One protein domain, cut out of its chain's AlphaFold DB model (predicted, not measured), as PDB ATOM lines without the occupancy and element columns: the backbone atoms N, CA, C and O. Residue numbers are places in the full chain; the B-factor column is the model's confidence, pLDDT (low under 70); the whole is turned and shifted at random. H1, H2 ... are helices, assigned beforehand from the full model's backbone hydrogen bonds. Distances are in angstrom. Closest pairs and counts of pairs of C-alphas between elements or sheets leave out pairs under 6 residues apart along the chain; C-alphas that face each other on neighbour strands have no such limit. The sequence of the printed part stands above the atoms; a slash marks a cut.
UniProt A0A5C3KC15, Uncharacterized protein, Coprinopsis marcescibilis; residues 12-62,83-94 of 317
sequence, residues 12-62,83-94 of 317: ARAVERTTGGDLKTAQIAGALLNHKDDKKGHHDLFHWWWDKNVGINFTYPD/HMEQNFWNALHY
ATOM      1  N   ALA A  12     -31.466  18.212  54.521       61.75
ATOM      2  CA  ALA A  12     -30.062  18.635  54.496       61.75
ATOM      3  C   ALA A  12     -29.102  17.443  54.303       61.75
ATOM      4  O   ALA A  12     -28.217  17.479  53.454       61.75
ATOM      5  N   ARG A  13     -29.336  16.329  55.016       61.09
ATOM      6  CA  ARG A  13     -28.576  15.083  54.807       61.09
ATOM      7  C   ARG A  13     -28.854  14.423  53.462       61.09
ATOM      8  O   ARG A  13     -27.987  13.709  52.973       61.09
ATOM      9  N   ALA A  14     -30.051  14.595  52.899       53.47
ATOM     10  CA  ALA A  14     -30.341  14.141  51.550       53.47
ATOM     11  C   ALA A  14     -29.499  14.948  50.567       53.47
ATOM     12  O   ALA A  14     -28.732  14.319  49.869       53.47
ATOM     13  N   VAL A  15     -29.521  16.284  50.604       58.78
ATOM     14  CA  VAL A  15     -28.698  17.150  49.735       58.78
ATOM     15  C   VAL A  15     -27.201  16.828  49.852       58.78
ATOM     16  O   VAL A  15     -26.517  16.711  48.842       58.78
ATOM     17  N   GLU A  16     -26.701  16.604  51.072       57.03
ATOM     18  CA  GLU A  16     -25.297  16.243  51.326       57.03
ATOM     19  C   GLU A  16     -24.928  14.833  50.818       57.03
ATOM     20  O   GLU A  16     -23.792  14.589  50.418       57.03
ATOM     21  N   ARG A  17     -25.877  13.883  50.823       54.09
ATOM     22  CA  ARG A  17     -25.659  12.495  50.362       54.09
ATOM     23  C   ARG A  17     -26.134  12.220  48.938       54.09
ATOM     24  O   ARG A  17     -25.844  11.140  48.419       54.09
ATOM     25  N   THR A  18     -26.920  13.104  48.333       51.88
ATOM     26  CA  THR A  18     -27.523  12.874  47.022       51.88
ATOM     27  C   THR A  18     -26.455  13.023  45.961       51.88
ATOM     28  O   THR A  18     -26.102  14.121  45.552       51.88
ATOM     29  N   THR A  19     -25.968  11.882  45.490       61.53
ATOM     30  CA  THR A  19     -25.401  11.756  44.150       61.53
ATOM     31  C   THR A  19     -26.454  12.153  43.113       61.53
ATOM     32  O   THR A  19     -27.641  11.911  43.355       61.53
ATOM     33  N   GLY A  20     -26.025  12.711  41.975       72.19
ATOM     34  CA  GLY A  20     -26.895  13.059  40.843       72.19
ATOM     35  C   GLY A  20     -27.924  11.970  40.518       72.19
ATOM     36  O   GLY A  20     -27.688  10.769  40.738       72.19
ATOM     37  N   GLY A  21     -29.110  12.390  40.079       78.62
ATOM     38  CA  GLY A  21     -30.227  11.487  39.816       78.62
ATOM     39  C   GLY A  21     -29.893  10.477  38.721       78.62
ATOM     40  O   GLY A  21     -30.248   9.305  38.844       78.62
ATOM     41  N   ASP A  22     -29.156  10.900  37.703       77.19
ATOM     42  CA  ASP A  22     -28.539  10.068  36.669       77.19
ATOM     43  C   ASP A  22     -27.677   8.928  37.223       77.19
ATOM     44  O   ASP A  22     -27.958   7.758  36.949       77.19
ATOM     45  N   LEU A  23     -26.677   9.238  38.049       80.62
ATOM     46  CA  LEU A  23     -25.754   8.275  38.642       80.62
ATOM     47  C   LEU A  23     -26.519   7.281  39.503       80.62
ATOM     48  O   LEU A  23     -26.294   6.068  39.426       80.62
ATOM     49  N   LYS A  24     -27.475   7.775  40.298       83.69
ATOM     50  CA  LYS A  24     -28.290   6.890  41.125       83.69
ATOM     51  C   LYS A  24     -29.177   5.982  40.279       83.69
ATOM     52  O   LYS A  24     -29.355   4.810  40.616       83.69
ATOM     53  N   THR A  25     -29.703   6.503  39.178       84.31
ATOM     54  CA  THR A  25     -30.511   5.742  38.222       84.31
ATOM     55  C   THR A  25     -29.684   4.659  37.553       84.31
ATOM     56  O   THR A  25     -30.133   3.515  37.513       84.31
ATOM     57  N   ALA A  26     -28.463   4.974  37.115       83.31
ATOM     58  CA  ALA A  26     -27.552   4.006  36.518       83.31
ATOM     59  C   ALA A  26     -27.179   2.881  37.501       83.31
ATOM     60  O   ALA A  26     -27.234   1.705  37.150       83.31
ATOM     61  N   GLN A  27     -26.907   3.213  38.769       82.62
ATOM     62  CA  GLN A  27     -26.665   2.216  39.822       82.62
ATOM     63  C   GLN A  27     -27.870   1.291  40.049       82.62
ATOM     64  O   GLN A  27     -27.718   0.076  40.165       82.62
ATOM     65  N   ILE A  28     -29.080   1.858  40.137       83.69
ATOM     66  CA  ILE A  28     -30.305   1.065  40.322       83.69
ATOM     67  C   ILE A  28     -30.544   0.178  39.096       83.69
ATOM     68  O   ILE A  28     -30.909  -0.988  39.250       83.69
ATOM     69  N   ALA A  29     -30.310   0.708  37.896       83.44
ATOM     70  CA  ALA A  29     -30.425  -0.038  36.655       83.44
ATOM     71  C   ALA A  29     -29.449  -1.217  36.621       83.44
ATOM     72  O   ALA A  29     -29.884  -2.325  36.341       83.44
ATOM     73  N   GLY A  30     -28.182  -1.045  37.000       82.25
ATOM     74  CA  GLY A  30     -27.238  -2.164  37.082       82.25
ATOM     75  C   GLY A  30     -27.650  -3.214  38.114       82.25
ATOM     76  O   GLY A  30     -27.662  -4.409  37.814       82.25
ATOM     77  N   ALA A  31     -28.112  -2.786  39.291       81.44
ATOM     78  CA  ALA A  31     -28.591  -3.701  40.328       81.44
ATOM     79  C   ALA A  31     -29.864  -4.472  39.928       81.44
ATOM     80  O   ALA A  31     -30.088  -5.581  40.414       81.44
ATOM     81  N   LEU A  32     -30.709  -3.904  39.062       80.31
ATOM     82  CA  LEU A  32     -31.925  -4.551  38.566       80.31
ATOM     83  C   LEU A  32     -31.672  -5.383  37.307       80.31
ATOM     84  O   LEU A  32     -32.196  -6.485  37.195       80.31
ATOM     85  N   LEU A  33     -30.905  -4.864  36.352       82.12
ATOM     86  CA  LEU A  33     -30.785  -5.391  34.991       82.12
ATOM     87  C   LEU A  33     -29.537  -6.262  34.791       82.12
ATOM     88  O   LEU A  33     -29.489  -7.027  33.834       82.12
ATOM     89  N   ASN A  34     -28.552  -6.209  35.695       78.12
ATOM     90  CA  ASN A  34     -27.345  -7.043  35.631       78.12
ATOM     91  C   ASN A  34     -27.231  -8.068  36.781       78.12
ATOM     92  O   ASN A  34     -26.178  -8.654  37.028       78.12
ATOM     93  N   HIS A  35     -28.318  -8.305  37.520       79.12
ATOM     94  CA  HIS A  35     -28.302  -9.207  38.672       79.12
ATOM     95  C   HIS A  35     -28.701 -10.642  38.289       79.12
ATOM     96  O   HIS A  35     -29.856 -10.911  37.971       79.12
ATOM     97  N   LYS A  36     -27.752 -11.586  38.407       70.19
ATOM     98  CA  LYS A  36     -27.912 -13.004  38.005       70.19
ATOM     99  C   LYS A  36     -28.966 -13.802  38.785       70.19
ATOM    100  O   LYS A  36     -29.483 -14.792  38.286       70.19
ATOM    101  N   ASP A  37     -29.252 -13.427  40.033       71.50
ATOM    102  CA  ASP A  37     -30.343 -14.038  40.814       71.50
ATOM    103  C   ASP A  37     -31.707 -13.597  40.257       71.50
ATOM    104  O   ASP A  37     -32.107 -12.443  40.444       71.50
ATOM    105  N   ASP A  38     -32.423 -14.543  39.638       64.56
ATOM    106  CA  ASP A  38     -33.764 -14.395  39.046       64.56
ATOM    107  C   ASP A  38     -34.826 -13.886  40.036       64.56
ATOM    108  O   ASP A  38     -35.921 -13.479  39.645       64.56
ATOM    109  N   LYS A  39     -34.540 -13.928  41.342       66.50
ATOM    110  CA  LYS A  39     -35.436 -13.418  42.390       66.50
ATOM    111  C   LYS A  39     -35.187 -11.959  42.746       66.50
ATOM    112  O   LYS A  39     -36.010 -11.400  43.475       66.50
ATOM    113  N   LYS A  40     -34.047 -11.395  42.344       68.88
ATOM    114  CA  LYS A  40     -33.577 -10.066  42.773       68.88
ATOM    115  C   LYS A  40     -33.479  -9.076  41.624       68.88
ATOM    116  O   LYS A  40     -33.730  -7.897  41.846       68.88
ATOM    117  N   GLY A  41     -33.154  -9.554  40.431       73.25
ATOM    118  CA  GLY A  41     -33.158  -8.745  39.227       73.25
ATOM    119  C   GLY A  41     -33.685  -9.507  38.029       73.25
ATOM    120  O   GLY A  41     -34.133 -10.649  38.124       73.25
ATOM    121  N   HIS A  42     -33.644  -8.820  36.900       76.81
ATOM    122  CA  HIS A  42     -34.301  -9.211  35.667       76.81
ATOM    123  C   HIS A  42     -33.319  -9.656  34.592       76.81
ATOM    124  O   HIS A  42     -33.772  -9.840  33.478       76.81
ATOM    125  N   HIS A  43     -32.029  -9.836  34.901       82.62
ATOM    126  CA  HIS A  43     -30.930 -10.015  33.938       82.62
ATOM    127  C   HIS A  43     -31.314 -10.758  32.650       82.62
ATOM    128  O   HIS A  43     -31.583 -10.108  31.642       82.62
ATOM    129  N   ASP A  44     -31.438 -12.088  32.684       80.31
ATOM    130  CA  ASP A  44     -31.736 -12.895  31.489       80.31
ATOM    131  C   ASP A  44     -33.063 -12.498  30.816       80.31
ATOM    132  O   ASP A  44     -33.177 -12.452  29.593       80.31
ATOM    133  N   LEU A  45     -34.077 -12.163  31.617       79.69
ATOM    134  CA  LEU A  45     -35.412 -11.782  31.147       79.69
ATOM    135  C   LEU A  45     -35.404 -10.439  30.410       79.69
ATOM    136  O   LEU A  45     -36.050 -10.306  29.371       79.69
ATOM    137  N   PHE A  46     -34.675  -9.458  30.938       80.94
ATOM    138  CA  PHE A  46     -34.450  -8.160  30.322       80.94
ATOM    139  C   PHE A  46     -33.633  -8.320  29.046       80.94
ATOM    140  O   PHE A  46     -34.030  -7.778  28.025       80.94
ATOM    141  N   HIS A  47     -32.571  -9.125  29.080       80.88
ATOM    142  CA  HIS A  47     -31.771  -9.462  27.907       80.88
ATOM    143  C   HIS A  47     -32.616 -10.027  26.764       80.88
ATOM    144  O   HIS A  47     -32.600  -9.491  25.657       80.88
ATOM    145  N   TRP A  48     -33.404 -11.074  27.030       82.06
ATOM    146  CA  TRP A  48     -34.269 -11.685  26.017       82.06
ATOM    147  C   TRP A  48     -35.379 -10.746  25.555       82.06
ATOM    148  O   TRP A  48     -35.764 -10.766  24.387       82.06
ATOM    149  N   TRP A  49     -35.924  -9.931  26.459       84.00
ATOM    150  CA  TRP A  49     -36.914  -8.926  26.097       84.00
ATOM    151  C   TRP A  49     -36.305  -7.837  25.207       84.00
ATOM    152  O   TRP A  49     -36.922  -7.468  24.210       84.00
ATOM    153  N   TRP A  50     -35.113  -7.345  25.534       80.88
ATOM    154  CA  TRP A  50     -34.431  -6.289  24.795       80.88
ATOM    155  C   TRP A  50     -34.040  -6.772  23.398       80.88
ATOM    156  O   TRP A  50     -34.421  -6.142  22.417       80.88
ATOM    157  N   ASP A  51     -33.423  -7.948  23.291       84.12
ATOM    158  CA  ASP A  51     -33.107  -8.577  22.005       84.12
ATOM    159  C   ASP A  51     -34.371  -8.776  21.150       84.12
ATOM    160  O   ASP A  51     -34.422  -8.391  19.986       84.12
ATOM    161  N   LYS A  52     -35.464  -9.261  21.750       83.06
ATOM    162  CA  LYS A  52     -36.729  -9.469  21.031       83.06
ATOM    163  C   LYS A  52     -37.395  -8.177  20.539       83.06
ATOM    164  O   LYS A  52     -38.042  -8.209  19.494       83.06
ATOM    165  N   ASN A  53     -37.354  -7.090  21.315       79.62
ATOM    166  CA  ASN A  53     -38.128  -5.871  21.020       79.62
ATOM    167  C   ASN A  53     -37.301  -4.769  20.348       79.62
ATOM    168  O   ASN A  53     -37.865  -3.977  19.600       79.62
ATOM    169  N   VAL A  54     -36.001  -4.713  20.629       81.00
ATOM    170  CA  VAL A  54     -35.063  -3.723  20.084       81.00
ATOM    171  C   VAL A  54     -34.197  -4.342  18.983       81.00
ATOM    172  O   VAL A  54     -33.783  -3.637  18.073       81.00
ATOM    173  N   GLY A  55     -33.967  -5.661  19.002       81.94
ATOM    174  CA  GLY A  55     -33.169  -6.348  17.976       81.94
ATOM    175  C   GLY A  55     -31.658  -6.199  18.158       81.94
ATOM    176  O   GLY A  55     -30.898  -6.487  17.237       81.94
ATOM    177  N   ILE A  56     -31.221  -5.727  19.328       80.88
ATOM    178  CA  ILE A  56     -29.815  -5.505  19.667       80.88
ATOM    179  C   ILE A  56     -29.495  -6.342  20.898       80.88
ATOM    180  O   ILE A  56     -30.249  -6.331  21.865       80.88
ATOM    181  N   ASN A  57     -28.355  -7.030  20.907       79.62
ATOM    182  CA  ASN A  57     -27.887  -7.690  22.119       79.62
ATOM    183  C   ASN A  57     -27.226  -6.653  23.040       79.62
ATOM    184  O   ASN A  57     -26.209  -6.060  22.682       79.62
ATOM    185  N   PHE A  58     -27.816  -6.420  24.209       76.25
ATOM    186  CA  PHE A  58     -27.368  -5.398  25.151       76.25
ATOM    187  C   PHE A  58     -27.269  -5.964  26.565       76.25
ATOM    188  O   PHE A  58     -28.257  -6.461  27.102       76.25
ATOM    189  N   THR A  59     -26.092  -5.820  27.174       76.56
ATOM    190  CA  THR A  59     -25.833  -6.107  28.590       76.56
ATOM    191  C   THR A  59     -25.684  -4.805  29.341       76.56
ATOM    192  O   THR A  59     -24.831  -3.991  28.988       76.56
ATOM    193  N   TYR A  60     -26.467  -4.618  30.405       73.75
ATOM    194  CA  TYR A  60     -26.238  -3.480  31.285       73.75
ATOM    195  C   TYR A  60     -24.859  -3.637  31.949       73.75
ATOM    196  O   TYR A  60     -24.590  -4.708  32.502       73.75
ATOM    197  N   PRO A  61     -23.973  -2.628  31.882       65.44
ATOM    198  CA  PRO A  61     -22.623  -2.743  32.421       65.44
ATOM    199  C   PRO A  61     -22.647  -3.026  33.929       65.44
ATOM    200  O   PRO A  61     -23.585  -2.661  34.640       65.44
ATOM    201  N   ASP A  62     -21.613  -3.706  34.424       56.09
ATOM    202  CA  ASP A  62     -21.472  -4.004  35.850       56.09
ATOM    203  C   ASP A  62     -21.227  -2.703  36.623       56.09
ATOM    204  O   ASP A  62     -20.129  -2.148  36.621       56.09
ATOM    205  N   HIS A  83     -39.720  -1.316  45.292       79.62
ATOM    206  CA  HIS A  83     -39.206   0.042  45.533       79.62
ATOM    207  C   HIS A  83     -38.095   0.460  44.556       79.62
ATOM    208  O   HIS A  83     -38.070   1.610  44.133       79.62
ATOM    209  N   MET A  84     -37.197  -0.453  44.179       79.50
ATOM    210  CA  MET A  84     -36.124  -0.160  43.223       79.50
ATOM    211  C   MET A  84     -36.673   0.028  41.806       79.50
ATOM    212  O   MET A  84     -36.302   0.986  41.142       79.50
ATOM    213  N   GLU A  85     -37.600  -0.828  41.371       78.44
ATOM    214  CA  GLU A  85     -38.297  -0.719  40.084       78.44
ATOM    215  C   GLU A  85     -39.105   0.573  39.994       78.44
ATOM    216  O   GLU A  85     -39.050   1.255  38.979       78.44
ATOM    217  N   GLN A  86     -39.820   0.938  41.061       82.06
ATOM    218  CA  GLN A  86     -40.577   2.183  41.111       82.06
ATOM    219  C   GLN A  86     -39.644   3.395  41.048       82.06
ATOM    220  O   GLN A  86     -39.943   4.349  40.341       82.06
ATOM    221  N   ASN A  87     -38.516   3.363  41.760       85.81
ATOM    222  CA  ASN A  87     -37.530   4.440  41.713       85.81
ATOM    223  C   ASN A  87     -36.894   4.559  40.324       85.81
ATOM    224  O   ASN A  87     -36.788   5.667  39.807       85.81
ATOM    225  N   PHE A  88     -36.536   3.434  39.703       83.62
ATOM    226  CA  PHE A  88     -36.020   3.400  38.337       83.62
ATOM    227  C   PHE A  88     -37.053   3.925  37.334       83.62
ATOM    228  O   PHE A  88     -36.751   4.803  36.530       83.62
ATOM    229  N   TRP A  89     -38.302   3.468  37.436       83.88
ATOM    230  CA  TRP A  89     -39.407   3.955  36.615       83.88
ATOM    231  C   TRP A  89     -39.613   5.461  36.778       83.88
ATOM    232  O   TRP A  89     -39.704   6.183  35.788       83.88
ATOM    233  N   ASN A  90     -39.657   5.947  38.017       85.94
ATOM    234  CA  ASN A  90     -39.826   7.366  38.306       85.94
ATOM    235  C   ASN A  90     -38.678   8.188  37.716       85.94
ATOM    236  O   ASN A  90     -38.942   9.225  37.117       85.94
ATOM    237  N   ALA A  91     -37.437   7.714  37.832       83.81
ATOM    238  CA  ALA A  91     -36.274   8.377  37.257       83.81
ATOM    239  C   ALA A  91     -36.364   8.510  35.728       83.81
ATOM    240  O   ALA A  91     -36.145   9.597  35.200       83.81
ATOM    241  N   LEU A  92     -36.784   7.450  35.027       85.00
ATOM    242  CA  LEU A  92     -36.978   7.468  33.569       85.00
ATOM    243  C   LEU A  92     -38.112   8.394  33.099       85.00
ATOM    244  O   LEU A  92     -38.206   8.691  31.913       85.00
ATOM    245  N   HIS A  93     -38.980   8.846  34.006       85.88
ATOM    246  CA  HIS A  93     -40.084   9.763  33.700       85.88
ATOM    247  C   HIS A  93     -39.903  11.143  34.346       85.88
ATOM    248  O   HIS A  93     -40.733  12.037  34.153       85.88
ATOM    249  N   TYR A  94     -38.831  11.341  35.111       89.88
ATOM    250  CA  TYR A  94     -38.556  12.591  35.795       89.88
ATOM    251  C   TYR A  94     -37.646  13.472  34.942       89.88
ATOM    252  O   TYR A  94     -36.514  13.111  34.627       89.88
TER     253      TYR A  94
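AT A GLANCE: This is residues 12 to 62 and 83 to 94 of the 317 residues of an uncharacterized protein of Coprinopsis marcescibilis (UniProt A0A5C3KC15). H1, H2 and H3 follow one another in a row along the longest axis, with residues 12 to 20 sticking out at one end and H4 crossing H2 on one side. The printed part has 63 residues with four named helices, H1 H2 H3 H4 along the chain, and no named strand: all helix. It is loose, with a radius of gyration of the C-alphas of 13.4 A, spanning 44 by 23 by 19 A.

HOW THE PARTS SIT: Start at H1, residues 12 to 17, which touches no helix. Past a tight link, residues 32 to 33 of H2, residues 21 to 33, only just touch H3, residues 43 to 54, with 3 pairs of C-alphas within 8 A; Leu 33 and His 43 have the closest C-alphas, 4.7 A apart. Their lines are about perpendicular, at 74 degrees. H4, residues 83 to 93, touches H2 at a steep tilt of 51 degrees, opposite ways, the closest C-alphas being Thr 25 and Phe 88, 6.0 A. In H1 to H4 every O i to N i+4 pair is within hydrogen-bond range.

IN THESE COORDINATES: Find C-alpha 12 at (-30.062, 18.635, 54.496), where H1 begins, 8.6 A long. H2 runs 17.6 A, H3 15.8 A, and H4 15.3 A to C-alpha 93 at (-40.084, 9.763, 33.700).

THE WHOLE: Residues 63 to 82 are not printed, a 20.6 A gap between C-alphas 62 and 83. Residues 12 to 19, 38 to 40 and 61 to 62 have pLDDT under 70.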